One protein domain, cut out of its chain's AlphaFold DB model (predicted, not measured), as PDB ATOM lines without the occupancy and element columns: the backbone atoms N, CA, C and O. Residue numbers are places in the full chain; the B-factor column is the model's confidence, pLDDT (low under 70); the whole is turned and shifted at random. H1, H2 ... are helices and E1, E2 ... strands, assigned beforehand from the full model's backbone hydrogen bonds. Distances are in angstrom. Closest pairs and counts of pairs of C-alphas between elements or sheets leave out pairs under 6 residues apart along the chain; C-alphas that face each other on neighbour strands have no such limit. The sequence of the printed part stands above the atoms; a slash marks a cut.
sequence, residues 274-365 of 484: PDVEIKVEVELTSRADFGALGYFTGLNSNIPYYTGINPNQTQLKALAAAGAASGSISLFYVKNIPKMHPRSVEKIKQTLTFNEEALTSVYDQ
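AT A GLANCE: This is residues 274 to 365 of the 484 residues of the protein "DUF521 domain-containing protein" of Candidatus Helarchaeota archaeon (UniProt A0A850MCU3). A small parallel sheet, order E2 E1 E3, has H1 over one face; H2 and H3 pack on H1. The printed part has 92 residues and is of mixed class, running E1 H1 E2 H2 E3 H3. It is compact, radius of gyration of the C-alphas 11.8 A, spans 35 by 24 by 23 A.

IN THESE COORDINATES: Find C-alpha 276 at (61.793, 73.377, 93.845), where E1 begins, ending at 280. E2 is 304 to 307, E3 350 to 354. H1 is 287 to 298; H2, 313 to 326, spans 19.9 A; H3, 356 to 365, ends at (49.030, 63.176, 78.095).

HOW THE PARTS SIT: Within hydrogen-bond range are N 277 and O 350 across E1 and E3, N 278 and O 305 across E2 and E1, both 2.9 A, and every O i to N i+4 pair in H1, H2, H3. H1 has a height over the sheet of 9.9 A. It touches H2, closest C-alphas 294 and 323, 4.2 A, and H3, closest 292 and 362, 5.8 A.

THE WHOLE: The printed part has no cut; H2 to E3 is a long link; no printed residue is under 70 in pLDDT.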
ATOM      1  N   PRO A 274      66.021  79.361  92.877       95.12
ATOM      2  CA  PRO A 274      65.124  78.224  92.702       95.12
ATOM      3  C   PRO A 274      64.276  77.945  93.945       95.12
ATOM      4  O   PRO A 274      64.716  78.183  95.072       95.12
ATOM      5  N   ASP A 275      63.069  77.424  93.727       89.50
ATOM      6  CA  ASP A 275      62.078  77.117  94.769       89.50
ATOM      7  C   ASP A 275      61.783  75.615  94.924       89.50
ATOM      8  O   ASP A 275      61.353  75.175  95.994       89.50
ATOM      9  N   VAL A 276      62.067  74.819  93.891       93.94
ATOM     10  CA  VAL A 276      61.793  73.377  93.845       93.94
ATOM     11  C   VAL A 276      62.979  72.630  93.233       93.94
ATOM     12  O   VAL A 276      63.533  73.049  92.215       93.94
ATOM     13  N   GLU A 277      63.354  71.499  93.830       97.25
ATOM     14  CA  GLU A 277      64.255  70.527  93.211       97.25
ATOM     15  C   GLU A 277      63.452  69.540  92.359       97.25
ATOM     16  O   GLU A 277      62.468  68.965  92.821       97.25
ATOM     17  N   ILE A 278      63.904  69.301  91.129       97.88
ATOM     18  CA  ILE A 278      63.398  68.231  90.272       97.88
ATOM     19  C   ILE A 278      64.461  67.142  90.201       97.88
ATOM     20  O   ILE A 278      65.477  67.292  89.514       97.88
ATOM     21  N   LYS A 279      64.229  66.051  90.927       98.25
ATOM     22  CA  LYS A 279      65.127  64.901  90.982       98.25
ATOM     23  C   LYS A 279      64.755  63.912  89.883       98.25
ATOM     24  O   LYS A 279      63.689  63.304  89.932       98.25
ATOM     25  N   VAL A 280      65.626  63.756  88.892       98.62
ATOM     26  CA  VAL A 280      65.409  62.831  87.773       98.62
ATOM     27  C   VAL A 280      66.001  61.463  88.116       98.62
ATOM     28  O   VAL A 280      67.199  61.351  88.370       98.62
ATOM     29  N   GLU A 281      65.153  60.437  88.137       98.44
ATOM     30  CA  GLU A 281      65.483  59.045  88.498       98.44
ATOM     31  C   GLU A 281      65.205  58.065  87.343       98.44
ATOM     32  O   GLU A 281      64.970  56.878  87.554       98.44
ATOM     33  N   VAL A 282      65.220  58.569  86.110       98.31
ATOM     34  CA  VAL A 282      65.028  57.812  84.867       98.31
ATOM     35  C   VAL A 282      66.058  58.257  83.829       98.31
ATOM     36  O   VAL A 282      66.485  59.415  83.822       98.31
ATOM     37  N   GLU A 283      66.477  57.345  82.954       97.69
ATOM     38  CA  GLU A 283      67.398  57.667  81.867       97.69
ATOM     39  C   GLU A 283      66.672  58.436  80.752       97.69
ATOM     40  O   GLU A 283      65.699  57.958  80.174       97.69
ATOM     41  N   LEU A 284      67.161  59.634  80.425       98.19
ATOM     42  CA  LEU A 284      66.635  60.458  79.334       98.19
ATOM     43  C   LEU A 284      67.638  60.464  78.183       98.19
ATOM     44  O   LEU A 284      68.774  60.910  78.348       98.19
ATOM     45  N   THR A 285      67.218  60.009  77.005       94.81
ATOM     46  CA  THR A 285      68.133  59.817  75.866       94.81
ATOM     47  C   THR A 285      67.797  60.707  74.678       94.81
ATOM     48  O   THR A 285      68.671  61.034  73.872       94.81
ATOM     49  N   SER A 286      66.540  61.133  74.556       96.62
ATOM     50  CA  SER A 286      66.035  61.844  73.389       96.62
ATOM     51  C   SER A 286      65.617  63.278  73.703       96.62
ATOM     52  O   SER A 286      65.265  63.628  74.826       96.62
ATOM     53  N   ARG A 287      65.595  64.125  72.669       96.19
ATOM     54  CA  ARG A 287      65.027  65.481  72.741       96.19
ATOM     55  C   ARG A 287      63.591  65.480  73.284       96.19
ATOM     56  O   ARG A 287      63.236  66.370  74.054       96.19
ATOM     57  N   ALA A 288      62.795  64.480  72.904       98.31
ATOM     58  CA  ALA A 288      61.421  64.323  73.360       98.31
ATOM     59  C   ALA A 288      61.354  64.005  74.865       98.31
ATOM     60  O   ALA A 288      60.532  64.598  75.554       98.31
ATOM     61  N   ASP A 289      62.279  63.205  75.408       98.69
ATOM     62  CA  ASP A 289      62.329  62.886  76.848       98.69
ATOM     63  C   ASP A 289      62.602  64.138  77.694       98.69
ATOM     64  O   ASP A 289      61.930  64.392  78.692       98.69
ATOM     65  N   PHE A 290      63.540  64.986  77.258       98.56
ATOM     66  CA  PHE A 290      63.789  66.279  77.909       98.56
ATOM     67  C   PHE A 290      62.622  67.259  77.728       98.56
ATOM     68  O   PHE A 290      62.354  68.073  78.613       98.56
ATOM     69  N   GLY A 291      61.893  67.162  76.612       98.19
ATOM     70  CA  GLY A 291      60.616  67.846  76.431       98.19
ATOM     71  C   GLY A 291      59.553  67.364  77.424       98.19
ATOM     72  O   GLY A 291      58.862  68.187  78.015       98.19
ATOM     73  N   ALA A 292      59.450  66.057  77.664       98.50
ATOM     74  CA  ALA A 292      58.525  65.483  78.635       98.50
ATOM     75  C   ALA A 292      58.869  65.915  80.071       98.50
ATOM     76  O   ALA A 292      57.988  66.376  80.800       98.50
ATOM     77  N   LEU A 293      60.156  65.881  80.442       98.56
ATOM     78  CA  LEU A 293      60.646  66.426  81.712       98.56
ATOM     79  C   LEU A 293      60.258  67.902  81.866       98.56
ATOM     80  O   LEU A 293      59.679  68.288  82.877       98.56
ATOM     81  N   GLY A 294      60.519  68.727  80.847       97.31
ATOM     82  CA  GLY A 294      60.168  70.146  80.885       97.31
ATOM     83  C   GLY A 294      58.665  70.359  81.034       97.31
ATOM     84  O   GLY A 294      58.239  71.177  81.848       97.31
ATOM     85  N   TYR A 295      57.858  69.587  80.301       96.31
ATOM     86  CA  TYR A 295      56.404  69.641  80.393       96.31
ATOM     87  C   TYR A 295      55.924  69.332  81.817       96.31
ATOM     88  O   TYR A 295      55.206  70.151  82.393       96.31
ATOM     89  N   PHE A 296      56.388  68.226  82.411       96.25
ATOM     90  CA  PHE A 296      56.113  67.869  83.804       96.25
ATOM     91  C   PHE A 296      56.496  68.996  84.764       96.25
ATOM     92  O   PHE A 296      55.691  69.409  85.596       96.25
ATOM     93  N   THR A 297      57.705  69.543  84.635       94.00
ATOM     94  CA  THR A 297      58.184  70.563  85.568       94.00
ATOM     95  C   THR A 297      57.389  71.859  85.481       94.00
ATOM     96  O   THR A 297      57.076  72.441  86.517       94.00
ATOM     97  N   GLY A 298      57.006  72.307  84.281       90.25
ATOM     98  CA  GLY A 298      56.246  73.552  84.137       90.25
ATOM     99  C   GLY A 298      54.848  73.502  84.755       90.25
ATOM    100  O   GLY A 298      54.322  74.548  85.123       90.25
ATOM    101  N   LEU A 299      54.268  72.314  84.953       84.69
ATOM    102  CA  LEU A 299      53.008  72.160  85.688       84.69
ATOM    103  C   LEU A 299      53.174  72.301  87.209       84.69
ATOM    104  O   LEU A 299      52.182  72.495  87.907       84.69
ATOM    105  N   ASN A 300      54.405  72.207  87.721       81.88
ATOM    106  CA  ASN A 300      54.666  71.993  89.144       81.88
ATOM    107  C   ASN A 300      55.679  72.972  89.777       81.88
ATOM    108  O   ASN A 300      55.880  72.923  90.987       81.88
ATOM    109  N   SER A 301      56.346  73.842  89.008       81.00
ATOM    110  CA  SER A 301      57.393  74.745  89.526       81.00
ATOM    111  C   SER A 301      57.517  76.047  88.723       81.00
ATOM    112  O   SER A 301      57.234  76.087  87.524       81.00
ATOM    113  N   ASN A 302      57.986  77.112  89.390       79.75
ATOM    114  CA  ASN A 302      58.308  78.393  88.757       79.75
ATOM    115  C   ASN A 302      59.790  78.496  88.356       79.75
ATOM    116  O   ASN A 302      60.077  78.888  87.222       79.75
ATOM    117  N   ILE A 303      60.723  78.167  89.265       94.25
ATOM    118  CA  ILE A 303      62.176  78.200  89.012       94.25
ATOM    119  C   ILE A 303      62.794  76.870  89.483       94.25
ATOM    120  O   ILE A 303      63.246  76.763  90.627       94.25
ATOM    121  N   PRO A 304      62.836  75.843  88.617       95.88
ATOM    122  CA  PRO A 304      63.295  74.517  89.007       95.88
ATOM    123  C   PRO A 304      64.822  74.403  89.057       95.88
ATOM    124  O   PRO A 304      65.550  74.984  88.242       95.88
ATOM    125  N   TYR A 305      65.295  73.576  89.989       97.56
ATOM    126  CA  TYR A 305      66.673  73.105  90.088       97.56
ATOM    127  C   TYR A 305      66.736  71.605  89.774       97.56
ATOM    128  O   TYR A 305      66.291  70.781  90.568       97.56
ATOM    129  N   TYR A 306      67.271  71.243  88.608       97.88
ATOM    130  CA  TYR A 306      67.331  69.856  88.148       97.88
ATOM    131  C   TYR A 306      68.574  69.127  88.667       97.88
ATOM    132  O   TYR A 306      69.705  69.619  88.544       97.88
ATOM    133  N   THR A 307      68.370  67.904  89.157       97.69
ATOM    134  CA  THR A 307      69.419  66.948  89.535       97.69
ATOM    135  C   THR A 307      69.211  65.607  88.818       97.69
ATOM    136  O   THR A 307      68.112  65.298  88.371       97.69
ATOM    137  N   GLY A 308      70.283  64.823  88.641       97.12
ATOM    138  CA  GLY A 308      70.215  63.511  87.970       97.12
ATOM    139  C   GLY A 308      70.340  63.528  86.439       97.12
ATOM    140  O   GLY A 308      70.243  62.480  85.815       97.12
ATOM    141  N   ILE A 309      70.605  64.687  85.822       97.50
ATOM    142  CA  ILE A 309      70.761  64.832  84.361       97.50
ATOM    143  C   ILE A 309      72.059  65.553  83.975       97.50
ATOM    144  O   ILE A 309      72.653  66.274  84.783       97.50
ATOM    145  N   ASN A 310      72.475  65.386  82.717       96.38
ATOM    146  CA  ASN A 310      73.578  66.121  82.094       96.38
ATOM    147  C   ASN A 310      73.266  66.438  80.612       96.38
ATOM    148  O   ASN A 310      73.822  65.795  79.719       96.38
ATOM    149  N   PRO A 311      72.317  67.353  80.334       96.94
ATOM    150  CA  PRO A 311      71.841  67.606  78.980       96.94
ATOM    151  C   PRO A 311      72.837  68.389  78.118       96.94
ATOM    152  O   PRO A 311      73.530  69.287  78.596       96.94
ATOM    153  N   ASN A 312      72.822  68.119  76.812       95.38
ATOM    154  CA  ASN A 312      73.445  68.984  75.808       95.38
ATOM    155  C   ASN A 312      72.548  70.197  75.461       95.38
ATOM    156  O   ASN A 312      71.434  70.339  75.969       95.38
ATOM    157  N   GLN A 313      73.009  71.088  74.573       94.44
ATOM    158  CA  GLN A 313      72.248  72.294  74.208       94.44
ATOM    159  C   GLN A 313      70.888  71.994  73.555       94.44
ATOM    160  O   GLN A 313      69.898  72.641  73.898       94.44
ATOM    161  N   THR A 314      70.807  70.995  72.669       95.56
ATOM    162  CA  THR A 314      69.553  70.552  72.030       95.56
ATOM    163  C   THR A 314      68.521  70.112  73.072       95.56
ATOM    164  O   THR A 314      67.347  70.486  73.014       95.56
ATOM    165  N   GLN A 315      68.970  69.353  74.072       97.44
ATOM    166  CA  GLN A 315      68.142  68.865  75.173       97.44
ATOM    167  C   GLN A 315      67.730  70.001  76.124       97.44
ATOM    168  O   GLN A 315      66.557  70.091  76.483       97.44
ATOM    169  N   LEU A 316      68.636  70.930  76.454       97.56
ATOM    170  CA  LEU A 316      68.315  72.146  77.218       97.56
ATOM    171  C   LEU A 316      67.277  73.019  76.505       97.56
ATOM    172  O   LEU A 316      66.385  73.572  77.148       97.56
ATOM    173  N   LYS A 317      67.363  73.125  75.176       97.38
ATOM    174  CA  LYS A 317      66.390  73.854  74.360       97.38
ATOM    175  C   LYS A 317      65.004  73.211  74.413       97.38
ATOM    176  O   LYS A 317      64.012  73.926  74.551       97.38
ATOM    177  N   ALA A 318      64.922  71.882  74.332       97.94
ATOM    178  CA  ALA A 318      63.659  71.156  74.472       97.94
ATOM    179  C   ALA A 318      63.064  71.298  75.881       97.94
ATOM    180  O   ALA A 318      61.877  71.605  76.007       97.94
ATOM    181  N   LEU A 319      63.902  71.173  76.914       97.81
ATOM    182  CA  LEU A 319      63.535  71.368  78.317       97.81
ATOM    183  C   LEU A 319      62.948  72.768  78.555       97.81
ATOM    184  O   LEU A 319      61.839  72.906  79.072       97.81
ATOM    185  N   ALA A 320      63.660  73.808  78.102       97.19
ATOM    186  CA  ALA A 320      63.230  75.201  78.188       97.19
ATOM    187  C   ALA A 320      61.897  75.430  77.462       97.19
ATOM    188  O   ALA A 320      60.986  76.066  77.992       97.19
ATOM    189  N   ALA A 321      61.768  74.899  76.245       95.88
ATOM    190  CA  ALA A 321      60.582  75.098  75.430       95.88
ATOM    191  C   ALA A 321      59.340  74.436  76.013       95.88
ATOM    192  O   ALA A 321      58.280  75.060  76.033       95.88
ATOM    193  N   ALA A 322      59.466  73.197  76.482       95.81
ATOM    194  CA  ALA A 322      58.351  72.467  77.054       95.81
ATOM    195  C   ALA A 322      57.930  73.042  78.409       95.81
ATOM    196  O   ALA A 322      56.740  73.266  78.609       95.81
ATOM    197  N   GLY A 323      58.881  73.384  79.285       94.00
ATOM    198  CA  GLY A 323      58.578  73.997  80.581       94.00
ATOM    199  C   GLY A 323      57.911  75.366  80.479       94.00
ATOM    200  O   GLY A 323      56.959  75.661  81.204       94.00
ATOM    201  N   ALA A 324      58.350  76.188  79.525       91.31
ATOM    202  CA  ALA A 324      57.732  77.483  79.249       91.31
ATOM    203  C   ALA A 324      56.365  77.371  78.544       91.31
ATOM    204  O   ALA A 324      55.598  78.339  78.518       91.31
ATOM    205  N   ALA A 325      56.084  76.226  77.912       89.25
ATOM    206  CA  ALA A 325      54.809  75.939  77.268       89.25
ATOM    207  C   ALA A 325      53.800  75.363  78.261       89.25
ATOM    208  O   ALA A 325      52.658  75.823  78.284       89.25
ATOM    209  N   SER A 326      54.191  74.371  79.070       86.25
ATOM    210  CA  SER A 326      53.326  73.718  80.055       86.25
ATOM    211  C   SER A 326      52.955  74.653  81.204       86.25
ATOM    212  O   SER A 326      51.782  74.677  81.570       86.25
ATOM    213  N   GLY A 327      53.887  75.507  81.640       79.94
ATOM    214  CA  GLY A 327      53.643  76.565  82.618       79.94
ATOM    215  C   GLY A 327      54.457  77.833  82.373       79.94
ATOM    216  O   GLY A 327      54.534  78.333  81.251       79.94
ATOM    217  N   SER A 328      55.010  78.412  83.442       75.88
ATOM    218  CA  SER A 328      55.629  79.752  83.416       75.88
ATOM    219  C   SER A 328      57.145  79.747  83.623       75.88
ATOM    220  O   SER A 328      57.718  80.798  83.924       75.88
ATOM    221  N   ILE A 329      57.808  78.599  83.424       90.81
ATOM    222  CA  ILE A 329      59.267  78.497  83.564       90.81
ATOM    223  C   ILE A 329      59.927  79.512  82.636       90.81
ATOM    224  O   ILE A 329      59.814  79.441  81.414       90.81
ATOM    225  N   SER A 330      60.606  80.473  83.253       93.88
ATOM    226  CA  SER A 330      61.338  81.553  82.581       93.88
ATOM    227  C   SER A 330      62.820  81.562  82.968       93.88
ATOM    228  O   SER A 330      63.601  82.311  82.389       93.88
ATOM    229  N   LEU A 331      63.202  80.714  83.925       96.25
ATOM    230  CA  LEU A 331      64.554  80.471  84.412       96.25
ATOM    231  C   LEU A 331      64.580  79.081  85.058       96.25
ATOM    232  O   LEU A 331      63.635  78.710  85.749       96.25
ATOM    233  N   PHE A 332      65.658  78.336  84.860       97.25
ATOM    234  CA  PHE A 332      65.926  77.074  85.533       97.25
ATOM    235  C   PHE A 332      67.428  76.854  85.701       97.25
ATOM    236  O   PHE A 332      68.255  77.527  85.086       97.25
ATOM    237  N   TYR A 333      67.779  75.874  86.521       97.88
ATOM    238  CA  TYR A 333      69.159  75.535  86.841       97.88
ATOM    239  C   TYR A 333      69.374  74.030  86.723       97.88
ATOM    240  O   TYR A 333      68.481  73.253  87.043       97.88
ATOM    241  N   VAL A 334      70.561  73.608  86.286       97.62
ATOM    242  CA  VAL A 334      70.928  72.189  86.182       97.62
ATOM    243  C   VAL A 334      72.235  71.988  86.929       97.62
ATOM    244  O   VAL A 334      73.259  72.545  86.538       97.62
ATOM    245  N   LYS A 335      72.205  71.179  87.995       95.62
ATOM    246  CA  LYS A 335      73.319  71.019  88.945       95.62
ATOM    247  C   LYS A 335      74.669  70.726  88.288       95.62
ATOM    248  O   LYS A 335      75.683  71.224  88.757       95.62
ATOM    249  N   ASN A 336      74.685  69.924  87.227       90.31
ATOM    250  CA  ASN A 336      75.919  69.427  86.616       90.31
ATOM    251  C   ASN A 336      76.461  70.313  85.481       90.31
ATOM    252  O   ASN A 336      77.434  69.932  84.837       90.31
ATOM    253  N   ILE A 337      75.862  71.483  85.222       94.19
ATOM    254  CA  ILE A 337      76.303  72.383  84.147       94.19
ATOM    255  C   ILE A 337      77.053  73.584  84.750       94.19
ATOM    256  O   ILE A 337      76.416  74.402  85.413       94.19
ATOM    257  N   PRO A 338      78.366  73.764  84.471       82.62
ATOM    258  CA  PRO A 338      79.245  74.732  85.153       82.62
ATOM    259  C   PRO A 338      78.818  76.210  85.162       82.62
ATOM    260  O   PRO A 338      79.363  77.002  85.926       82.62
ATOM    261  N   LYS A 339      77.877  76.620  84.303       85.12
ATOM    262  CA  LYS A 339      77.356  78.002  84.227       85.12
ATOM    263  C   LYS A 339      75.927  78.152  84.753       85.12
ATOM    264  O   LYS A 339      75.410  79.260  84.806       85.12
ATOM    265  N   MET A 340      75.295  77.052  85.155       93.31
ATOM    266  CA  MET A 340      73.898  77.005  85.586       93.31
ATOM    267  C   MET A 340      73.802  76.787  87.097       93.31
ATOM    268  O   MET A 340      73.027  75.952  87.569       93.31
ATOM    269  N   HIS A 341      74.584  77.553  87.857       88.06
ATOM    270  CA  HIS A 341      74.569  77.513  89.315       88.06
ATOM    271  C   HIS A 341      73.808  78.718  89.879       88.06
ATOM    272  O   HIS A 341      74.173  79.862  89.594       88.06
ATOM    273  N   PRO A 342      72.756  78.494  90.684       91.44
ATOM    274  CA  PRO A 342      72.086  79.584  91.373       91.44
ATOM    275  C   PRO A 342      72.986  80.135  92.487       91.44
ATOM    276  O   PRO A 342      73.802  79.411  93.055       91.44
ATOM    277  N   ARG A 343      72.798  81.406  92.865       89.25
ATOM    278  CA  ARG A 343      73.528  82.000  94.007       89.25
ATOM    279  C   ARG A 343      73.213  81.336  95.345       89.25
ATOM    280  O   ARG A 343      74.024  81.390  96.259       89.25
ATOM    281  N   SER A 344      72.014  80.780  95.473       89.44
ATOM    282  CA  SER A 344      71.545  80.082  96.665       89.44
ATOM    283  C   SER A 344      70.538  79.014  96.253       89.44
ATOM    284  O   SER A 344      69.815  79.183  95.271       89.44
ATOM    285  N   VAL A 345      70.495  77.928  97.017       91.56
ATOM    286  CA  VAL A 345      69.487  76.861  96.925       91.56
ATOM    287  C   VAL A 345      68.621  76.785  98.187       91.56
ATOM    288  O   VAL A 345      67.798  75.894  98.320       91.56
ATOM    289  N   GLU A 346      68.758  77.735  99.116       89.62
ATOM    290  CA  GLU A 346      68.089  77.703 100.429       89.62
ATOM    291  C   GLU A 346      66.564  77.859 100.351       89.62
ATOM    292  O   GLU A 346      65.847  77.488 101.278       89.62
ATOM    293  N   LYS A 347      66.046  78.418  99.248       89.19
ATOM    294  CA  LYS A 347      64.598  78.520  99.013       89.19
ATOM    295  C   LYS A 347      63.977  77.217  98.515       89.19
ATOM    296  O   LYS A 347      62.750  77.148  98.469       89.19
ATOM    297  N   ILE A 348      64.781  76.206  98.183       93.56
ATOM    298  CA  ILE A 348      64.273  74.889  97.813       93.56
ATOM    299  C   ILE A 348      63.662  74.247  99.059       93.56
ATOM    300  O   ILE A 348      64.367  73.856  99.986       93.56
ATOM    301  N   LYS A 349      62.330  74.167  99.083       88.69
ATOM    302  CA  LYS A 349      61.559  73.570 100.191       88.69
ATOM    303  C   LYS A 349      60.883  72.258  99.815       88.69
ATOM    304  O   LYS A 349      60.333  71.584 100.680       88.69
ATOM    305  N   GLN A 350      60.894  71.926  98.531       93.12
ATOM    306  CA  GLN A 350      60.203  70.779  97.972       93.12
ATOM    307  C   GLN A 350      61.098  70.102  96.941       93.12
ATOM    308  O   GLN A 350      61.735  70.776  96.130       93.12
ATOM    309  N   THR A 351      61.084  68.773  96.957       96.56
ATOM    310  CA  THR A 351      61.670  67.934  95.913       96.56
ATOM    311  C   THR A 351      60.543  67.176  95.223       96.56
ATOM    312  O   THR A 351      59.697  66.576  95.886       96.56
ATOM    313  N   LEU A 352      60.524  67.215  93.895       96.19
ATOM    314  CA  LEU A 352      59.641  66.419  93.049       96.19
ATOM    315  C   LEU A 352      60.475  65.404  92.278       96.19
ATOM    316  O   LEU A 352      61.502  65.755  91.696       96.19
ATOM    317  N   THR A 353      60.018  64.160  92.252       97.94
ATOM    318  CA  THR A 353      60.692  63.085  91.522       97.94
ATOM    319  C   THR A 353      60.111  62.952  90.119       97.94
ATOM    320  O   THR A 353      58.895  62.900  89.950       97.94
ATOM    321  N   PHE A 354      60.986  62.856  89.119       98.44
ATOM    322  CA  PHE A 354      60.640  62.474  87.754       98.44
ATOM    323  C   PHE A 354      61.229  61.090  87.460       98.44
ATOM    324  O   PHE A 354      62.447  60.944  87.353       98.44
ATOM    325  N   ASN A 355      60.365  60.081  87.382       98.50
ATOM    326  CA  ASN A 355      60.699  58.668  87.178       98.50
ATOM    327  C   ASN A 355      60.057  58.128  85.878       98.50
ATOM    328  O   ASN A 355      59.443  58.882  85.124       98.50
ATOM    329  N   GLU A 356      60.179  56.822  85.622       98.44
ATOM    330  CA  GLU A 356      59.626  56.153  84.428       98.44
ATOM    331  C   GLU A 356      58.100  56.320  84.285       98.44
ATOM    332  O   GLU A 356      57.582  56.534  83.187       98.44
ATOM    333  N   GLU A 357      57.368  56.268  85.403       98.38
ATOM    334  CA  GLU A 357      55.913  56.456  85.422       98.38
ATOM    335  C   GLU A 357      55.540  57.887  85.014       98.38
ATOM    336  O   GLU A 357      54.673  58.084  84.164       98.38
ATOM    337  N   ALA A 358      56.238  58.890  85.558       98.12
ATOM    338  CA  ALA A 358      56.040  60.288  85.188       98.12
ATOM    339  C   ALA A 358      56.382  60.538  83.711       98.12
ATOM    340  O   ALA A 358      55.642  61.244  83.023       98.12
ATOM    341  N   LEU A 359      57.465  59.936  83.206       98.56
ATOM    342  CA  LEU A 359      57.844  60.011  81.797       98.56
ATOM    343  C   LEU A 359      56.731  59.453  80.901       98.56
ATOM    344  O   LEU A 359      56.254  60.158  80.011       98.56
ATOM    345  N   THR A 360      56.273  58.233  81.184       98.38
ATOM    346  CA  THR A 360      55.193  57.567  80.437       98.38
ATOM    347  C   THR A 360      53.904  58.386  80.478       98.38
ATOM    348  O   THR A 360      53.327  58.683  79.434       98.38
ATOM    349  N   SER A 361      53.511  58.860  81.666       98.00
ATOM    350  CA  SER A 361      52.308  59.675  81.847       98.00
ATOM    351  C   SER A 361      52.330  60.945  80.997       98.00
ATOM    352  O   SER A 361      51.315  61.311  80.408       98.00
ATOM    353  N   VAL A 362      53.477  61.622  80.882       98.06
ATOM    354  CA  VAL A 362      53.586  62.820  80.038       98.06
ATOM    355  C   VAL A 362      53.480  62.477  78.551       98.06
ATOM    356  O   VAL A 362      52.828  63.214  77.811       98.06
ATOM    357  N   TYR A 363      54.087  61.373  78.105       98.56
ATOM    358  CA  TYR A 363      53.945  60.913  76.720       98.56
ATOM    359  C   TYR A 363      52.486  60.606  76.361       98.56
ATOM    360  O   TYR A 363      52.029  61.004  75.283       98.56
ATOM    361  N   ASP A 364      51.758  59.971  77.278       98.00
ATOM    362  CA  ASP A 364      50.335  59.670  77.124       98.00
ATOM    363  C   ASP A 364      49.491  60.951  77.120       98.00
ATOM    364  O   ASP A 364      48.656  61.133  76.240       98.00
ATOM    365  N   GLN A 365      49.749  61.894  78.035       96.31
ATOM    366  CA  GLN A 365      49.030  63.176  78.095       96.31
ATOM    367  C   GLN A 365      49.210  64.034  76.835       96.31
ATOM    368  O   GLN A 365      48.296  64.757  76.440       96.31
TER     369      GLN A 365